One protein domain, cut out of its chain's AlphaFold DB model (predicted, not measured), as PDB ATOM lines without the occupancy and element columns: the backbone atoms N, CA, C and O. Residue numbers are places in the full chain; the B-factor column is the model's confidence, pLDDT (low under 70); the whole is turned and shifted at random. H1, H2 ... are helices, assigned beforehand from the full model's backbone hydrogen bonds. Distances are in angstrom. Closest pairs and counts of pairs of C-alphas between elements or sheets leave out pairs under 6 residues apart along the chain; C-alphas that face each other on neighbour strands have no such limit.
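This is residues 148 to 201 of the 557 residues of an uncharacterized protein of Callosobruchus maculatus (UniProt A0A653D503). Two long helices make a helical hairpin: H1 runs out, a tight turn follows, and H2 folds back beside it, nearly side by side but slowly spreading from the turn. At the other end, residues 150 to 160, of which 157 to 160 belong to H1, stick out from the hairpin. The printed part has 54 residues, with two named helices in the order H1, H2 and no named strand, and its class is all helix. It is loose, with a radius of gyration of the C-alphas of 13.2 A, and flat, spanning 40 by 27 by 10 A.

The printed part begins at Leu 148, with C-alpha at (11.124, 1.372, -21.575), and no named element comes before residue 157. H1 is residues 157 to 177, from C-alpha 157 at (-2.336, 11.377, -27.637), and measures 30.3 A from first to last C-alpha. H2 is residues 182 to 198, measures 25.4 A, and ends with C-alpha 198 at (4.517, 16.103, -35.622). Residues 199 to 201 follow it.

H1 and H2 touch, with 26 pairs of C-alphas within 8 A. The closest C-alphas of the two are those of Glu 172 and Gln 188, 5.1 A apart. Their lines stand at a shallow tilt of 21 degrees, and they run opposite ways. Their centres are 10.8 A apart. The link from H1 to H2, residues 178 to 181, is tight, and the two form a helical hairpin. In H1 every O i to N i+4 pair is within hydrogen-bond range; in H2, 11 of 13 are.

The two C-alphas farthest apart are those of Ser 152 and Pro 182, at 40.1 A. Without residues 150 to 160, which stand free, the body of 43 residues spans 32 by 27 by 9 A. The printed part has no cut. The mean pLDDT of the printed part is 83.3, and residues 148 to 155 are under 70.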
ATOM      1  N   LEU A 148      11.570   1.559 -22.958       45.09
ATOM      2  CA  LEU A 148      11.124   1.372 -21.575       45.09
ATOM      3  C   LEU A 148      11.301   2.662 -20.760       45.09
ATOM      4  O   LEU A 148      12.121   2.754 -19.853       45.09
ATOM      5  N   SER A 149      10.510   3.677 -21.102       42.88
ATOM      6  CA  SER A 149      10.001   4.623 -20.097       42.88
ATOM      7  C   SER A 149       8.635   4.076 -19.667       42.88
ATOM      8  O   SER A 149       7.850   3.722 -20.542       42.88
ATOM      9  N   ASP A 150       8.423   3.897 -18.361       40.47
ATOM     10  CA  ASP A 150       7.499   2.919 -17.757       40.47
ATOM     11  C   ASP A 150       6.135   2.673 -18.435       40.47
ATOM     12  O   ASP A 150       5.419   3.594 -18.824       40.47
ATOM     13  N   ASN A 151       5.703   1.401 -18.420       42.22
ATOM     14  CA  ASN A 151       4.362   0.932 -18.820       42.22
ATOM     15  C   ASN A 151       3.244   1.370 -17.832       42.22
ATOM     16  O   ASN A 151       2.330   0.599 -17.536       42.22
ATOM     17  N   SER A 152       3.336   2.578 -17.273       44.25
ATOM     18  CA  SER A 152       2.429   3.126 -16.257       44.25
ATOM     19  C   SER A 152       1.894   4.528 -16.577       44.25
ATOM     20  O   SER A 152       0.903   4.934 -15.967       44.25
ATOM     21  N   GLU A 153       2.456   5.256 -17.555       53.69
ATOM     22  CA  GLU A 153       1.755   6.418 -18.116       53.69
ATOM     23  C   GLU A 153       0.579   5.955 -19.000       53.69
ATOM     24  O   GLU A 153       0.744   5.059 -19.833       53.69
ATOM     25  N   PRO A 154      -0.614   6.570 -18.880       52.53
ATOM     26  CA  PRO A 154      -1.714   6.292 -19.791       52.53
ATOM     27  C   PRO A 154      -1.353   6.714 -21.221       52.53
ATOM     28  O   PRO A 154      -0.697   7.737 -21.445       52.53
ATOM     29  N   ALA A 155      -1.835   5.943 -22.200       60.25
ATOM     30  CA  ALA A 155      -1.620   6.167 -23.629       60.25
ATOM     31  C   ALA A 155      -2.458   7.347 -24.171       60.25
ATOM     32  O   ALA A 155      -3.335   7.181 -25.019       60.25
ATOM     33  N   THR A 156      -2.204   8.549 -23.653       77.06
ATOM     34  CA  THR A 156      -2.787   9.801 -24.147       77.06
ATOM     35  C   THR A 156      -2.164  10.196 -25.493       77.06
ATOM     36  O   THR A 156      -0.996   9.871 -25.755       77.06
ATOM     37  N   PRO A 157      -2.894  10.915 -26.368       71.75
ATOM     38  CA  PRO A 157      -2.336  11.377 -27.637       71.75
ATOM     39  C   PRO A 157      -1.131  12.311 -27.433       71.75
ATOM     40  O   PRO A 157      -0.184  12.262 -28.217       71.75
ATOM     41  N   GLU A 158      -1.096  13.091 -26.350       77.38
ATOM     42  CA  GLU A 158       0.036  13.949 -25.983       77.38
ATOM     43  C   GLU A 158       1.290  13.125 -25.657       77.38
ATOM     44  O   GLU A 158       2.392  13.474 -26.088       77.38
ATOM     45  N   ASN A 159       1.143  12.011 -24.932       83.31
ATOM     46  CA  ASN A 159       2.260  11.121 -24.613       83.31
ATOM     47  C   ASN A 159       2.760  10.375 -25.858       83.31
ATOM     48  O   ASN A 159       3.971  10.236 -26.046       83.31
ATOM     49  N   PHE A 160       1.858  10.003 -26.771       85.38
ATOM     50  CA  PHE A 160       2.246   9.452 -28.070       85.38
ATOM     51  C   PHE A 160       3.011  10.470 -28.937       85.38
ATOM     52  O   PHE A 160       4.026  10.118 -29.539       85.38
ATOM     53  N   VAL A 161       2.613  11.749 -28.946       88.81
ATOM     54  CA  VAL A 161       3.350  12.824 -29.646       88.81
ATOM     55  C   VAL A 161       4.770  12.996 -29.087       88.81
ATOM     56  O   VAL A 161       5.722  13.018 -29.872       88.81
ATOM     57  N   LYS A 162       4.948  13.025 -27.755       89.81
ATOM     58  CA  LYS A 162       6.283  13.056 -27.110       89.81
ATOM     59  C   LYS A 162       7.137  11.840 -27.503       89.81
ATOM     60  O   LYS A 162       8.323  11.977 -27.813       89.81
ATOM     61  N   PHE A 163       6.541  10.645 -27.512       89.44
ATOM     62  CA  PHE A 163       7.215   9.408 -27.916       89.44
ATOM     63  C   PHE A 163       7.673   9.453 -29.384       89.44
ATOM     64  O   PHE A 163       8.818   9.100 -29.689       89.44
ATOM     65  N   LEU A 164       6.823   9.940 -30.294       91.88
ATOM     66  CA  LEU A 164       7.179  10.122 -31.704       91.88
ATOM     67  C   LEU A 164       8.284  11.175 -31.896       91.88
ATOM     68  O   LEU A 164       9.183  10.963 -32.714       91.88
ATOM     69  N   GLU A 165       8.275  12.270 -31.130       92.44
ATOM     70  CA  GLU A 165       9.353  13.268 -31.143       92.44
ATOM     71  C   GLU A 165      10.700  12.649 -30.724       92.44
ATOM     72  O   GLU A 165      11.686  12.756 -31.467       92.44
ATOM     73  N   ARG A 166      10.738  11.949 -29.579       92.12
ATOM     74  CA  ARG A 166      11.940  11.265 -29.059       92.12
ATOM     75  C   ARG A 166      12.447  10.187 -30.026       92.12
ATOM     76  O   ARG A 166      13.657  10.061 -30.246       92.12
ATOM     77  N   SER A 167      11.532   9.466 -30.668       92.25
ATOM     78  CA  SER A 167      11.845   8.481 -31.713       92.25
ATOM     79  C   SER A 167      12.474   9.138 -32.949       92.25
ATOM     80  O   SER A 167      13.488   8.661 -33.464       92.25
ATOM     81  N   CYS A 168      11.947  10.285 -33.391       93.56
ATOM     82  CA  CYS A 168      12.515  11.047 -34.509       93.56
ATOM     83  C   CYS A 168      13.888  11.656 -34.179       93.56
ATOM     84  O   CYS A 168      14.751  11.701 -35.057       93.56
ATOM     85  N   LEU A 169      14.117  12.102 -32.936       93.56
ATOM     86  CA  LEU A 169      15.436  12.546 -32.457       93.56
ATOM     87  C   LEU A 169      16.464  11.406 -32.502       93.56
ATOM     88  O   LEU A 169      17.546  11.580 -33.060       93.56
ATOM     89  N   THR A 170      16.101  10.224 -31.999       93.38
ATOM     90  CA  THR A 170      16.949   9.018 -32.057       93.38
ATOM     91  C   THR A 170      17.300   8.654 -33.504       93.38
ATOM     92  O   THR A 170      18.471   8.460 -33.841       93.38
ATOM     93  N   ALA A 171      16.300   8.612 -34.390       94.25
ATOM     94  CA  ALA A 171      16.498   8.301 -35.803       94.25
ATOM     95  C   ALA A 171      17.395   9.337 -36.510       94.25
ATOM     96  O   ALA A 171      18.261   8.963 -37.308       94.25
ATOM     97  N   GLU A 172      17.254  10.627 -36.179       92.62
ATOM     98  CA  GLU A 172      18.135  11.681 -36.687       92.62
ATOM     99  C   GLU A 172      19.587  11.483 -36.225       92.62
ATOM    100  O   GLU A 172      20.497  11.541 -37.054       92.62
ATOM    101  N   GLN A 173      19.819  11.194 -34.938       93.50
ATOM    102  CA  GLN A 173      21.162  10.944 -34.398       93.50
ATOM    103  C   GLN A 173      21.833   9.740 -35.076       93.50
ATOM    104  O   GLN A 173      22.987   9.835 -35.503       93.50
ATOM    105  N   ILE A 174      21.110   8.627 -35.247       93.12
ATOM    106  CA  ILE A 174      21.612   7.432 -35.947       93.12
ATOM    107  C   ILE A 174      21.955   7.761 -37.409       93.12
ATOM    108  O   ILE A 174      23.012   7.350 -37.906       93.12
ATOM    109  N   ALA A 175      21.113   8.544 -38.093       93.50
ATOM    110  CA  ALA A 175      21.361   8.968 -39.467       93.50
ATOM    111  C   ALA A 175      22.548   9.940 -39.586       93.50
ATOM    112  O   ALA A 175      23.360   9.798 -40.502       93.50
ATOM    113  N   TYR A 176      22.710  10.866 -38.639       91.44
ATOM    114  CA  TYR A 176      23.846  11.787 -38.579       91.44
ATOM    115  C   TYR A 176      25.170  11.049 -38.329       91.44
ATOM    116  O   TYR A 176      26.144  11.281 -39.050       91.44
ATOM    117  N   ARG A 177      25.199  10.085 -37.394       93.88
ATOM    118  CA  ARG A 177      26.364   9.203 -37.164       93.88
ATOM    119  C   ARG A 177      26.743   8.404 -38.422       93.88
ATOM    120  O   ARG A 177      27.919   8.129 -38.638       93.88
ATOM    121  N   ASN A 178      25.774   8.090 -39.287       90.31
ATOM    122  CA  ASN A 178      25.979   7.363 -40.546       90.31
ATOM    123  C   ASN A 178      26.045   8.255 -41.807       90.31
ATOM    124  O   ASN A 178      26.108   7.719 -42.917       90.31
ATOM    125  N   ARG A 179      26.084   9.593 -41.677       89.94
ATOM    126  CA  ARG A 179      25.940  10.572 -42.784       89.94
ATOM    127  C   ARG A 179      26.890  10.396 -43.977       89.94
ATOM    128  O   ARG A 179      26.592  10.870 -45.069       89.94
ATOM    129  N   ASN A 180      28.023   9.723 -43.772       89.31
ATOM    130  CA  ASN A 180      29.012   9.423 -44.812       89.31
ATOM    131  C   ASN A 180      28.482   8.407 -45.848       89.31
ATOM    132  O   ASN A 180      29.020   8.309 -46.948       89.31
ATOM    133  N   ARG A 181      27.417   7.660 -45.520       90.19
ATOM    134  CA  ARG A 181      26.686   6.782 -46.444       90.19
ATOM    135  C   ARG A 181      25.574   7.593 -47.141       90.19
ATOM    136  O   ARG A 181      24.704   8.114 -46.440       90.19
ATOM    137  N   PRO A 182      25.520   7.666 -48.489       84.69
ATOM    138  CA  PRO A 182      24.558   8.518 -49.203       84.69
ATOM    139  C   PRO A 182      23.079   8.299 -48.841       84.69
ATOM    140  O   PRO A 182      22.318   9.263 -48.783       84.69
ATOM    141  N   CYS A 183      22.676   7.060 -48.535       85.19
ATOM    142  CA  CYS A 183      21.317   6.730 -48.098       85.19
ATOM    143  C   CYS A 183      20.899   7.477 -46.815       85.19
ATOM    144  O   CYS A 183      19.811   8.052 -46.761       85.19
ATOM    145  N   PHE A 184      21.778   7.556 -45.811       89.69
ATOM    146  CA  PHE A 184      21.463   8.186 -44.527       89.69
ATOM    147  C   PHE A 184      21.351   9.714 -44.604       89.69
ATOM    148  O   PHE A 184      20.600  10.304 -43.827       89.69
ATOM    149  N   ARG A 185      21.992  10.370 -45.584       84.00
ATOM    150  CA  ARG A 185      21.849  11.824 -45.790       84.00
ATOM    151  C   ARG A 185      20.412  12.222 -46.152       84.00
ATOM    152  O   ARG A 185      19.949  13.281 -45.727       84.00
ATOM    153  N   ASN A 186      19.691  11.378 -46.893       88.31
ATOM    154  CA  ASN A 186      18.269  11.598 -47.172       88.31
ATOM    155  C   ASN A 186      17.394  11.273 -45.950       88.31
ATOM    156  O   ASN A 186      16.479  12.039 -45.655       88.31
ATOM    157  N   ILE A 187      17.722  10.209 -45.205       92.00
ATOM    158  CA  ILE A 187      17.005   9.811 -43.981       92.00
ATOM    159  C   ILE A 187      17.073  10.913 -42.912       92.00
ATOM    160  O   ILE A 187      16.031  11.294 -42.393       92.00
ATOM    161  N   GLN A 188      18.242  11.515 -42.647       89.69
ATOM    162  CA  GLN A 188      18.355  12.598 -41.654       89.69
ATOM    163  C   GLN A 188      17.405  13.772 -41.975       89.69
ATOM    164  O   GLN A 188      16.676  14.252 -41.111       89.69
ATOM    165  N   ASN A 189      17.355  14.189 -43.246       90.62
ATOM    166  CA  ASN A 189      16.460  15.255 -43.715       90.62
ATOM    167  C   ASN A 189      14.970  14.865 -43.668       90.62
ATOM    168  O   ASN A 189      14.109  15.747 -43.659       90.62
ATOM    169  N   LEU A 190      14.654  13.567 -43.678       91.56
ATOM    170  CA  LEU A 190      13.301  13.064 -43.462       91.56
ATOM    171  C   LEU A 190      12.943  13.125 -41.973       91.56
ATOM    172  O   LEU A 190      11.948  13.757 -41.646       91.56
ATOM    173  N   CYS A 191      13.787  12.595 -41.079       93.12
ATOM    174  CA  CYS A 191      13.577  12.628 -39.623       93.12
ATOM    175  C   CYS A 191      13.381  14.054 -39.081       93.12
ATOM    176  O   CYS A 191      12.444  14.291 -38.320       93.12
ATOM    177  N   ILE A 192      14.209  15.013 -39.524       91.00
ATOM    178  CA  ILE A 192      14.063  16.438 -39.172       91.00
ATOM    179  C   ILE A 192      12.684  16.957 -39.600       91.00
ATOM    180  O   ILE A 192      11.962  17.528 -38.785       91.00
ATOM    181  N   ARG A 193      12.294  16.733 -40.866       93.25
ATOM    182  CA  ARG A 193      10.997  17.200 -41.378       93.25
ATOM    183  C   ARG A 193       9.839  16.554 -40.625       93.25
ATOM    184  O   ARG A 193       8.936  17.273 -40.226       93.25
ATOM    185  N   THR A 194       9.882  15.242 -40.402       92.81
ATOM    186  CA  THR A 194       8.822  14.499 -39.712       92.81
ATOM    187  C   THR A 194       8.657  14.974 -38.267       92.81
ATOM    188  O   THR A 194       7.528  15.237 -37.867       92.81
ATOM    189  N   ARG A 195       9.745  15.232 -37.518       93.81
ATOM    190  CA  ARG A 195       9.649  15.892 -36.198       93.81
ATOM    191  C   ARG A 195       8.979  17.269 -36.302       93.81
ATOM    192  O   ARG A 195       8.059  17.566 -35.550       93.81
ATOM    193  N   SER A 196       9.385  18.087 -37.274       92.75
ATOM    194  CA  SER A 196       8.766  19.395 -37.546       92.75
ATOM    195  C   SER A 196       7.368  19.339 -38.185       92.75
ATOM    196  O   SER A 196       6.784  20.395 -38.423       92.75
ATOM    197  N   GLU A 197       6.838  18.158 -38.508       90.19
ATOM    198  CA  GLU A 197       5.446  17.932 -38.922       90.19
ATOM    199  C   GLU A 197       4.609  17.479 -37.715       90.19
ATOM    200  O   GLU A 197       3.546  18.045 -37.491       90.19
ATOM    201  N   ILE A 198       5.133  16.568 -36.883       90.12
ATOM    202  CA  ILE A 198       4.517  16.103 -35.622       90.12
ATOM    203  C   ILE A 198       4.265  17.259 -34.640       90.12
ATOM    204  O   ILE A 198       3.215  17.313 -34.010       90.12
ATOM    205  N   LEU A 199       5.212  18.196 -34.519       88.19
ATOM    206  CA  LEU A 199       5.136  19.314 -33.567       88.19
ATOM    207  C   LEU A 199       4.316  20.522 -34.061       88.19
ATOM    208  O   LEU A 199       4.265  21.546 -33.380       88.19
ATOM    209  N   LYS A 200       3.712  20.462 -35.255       88.62
ATOM    210  CA  LYS A 200       2.897  21.570 -35.778       88.62
ATOM    211  C   LYS A 200       1.429  21.418 -35.379       88.62
ATOM    212  O   LYS A 200       0.895  20.315 -35.474       88.62
ATOM    213  N   PRO A 201       0.734  22.523 -35.047       84.94
ATOM    214  CA  PRO A 201      -0.719  22.520 -34.931       84.94
ATOM    215  C   PRO A 201      -1.391  21.954 -36.189       84.94
ATOM    216  O   PRO A 201      -0.972  22.237 -37.315       84.94
TER     217      PRO A 201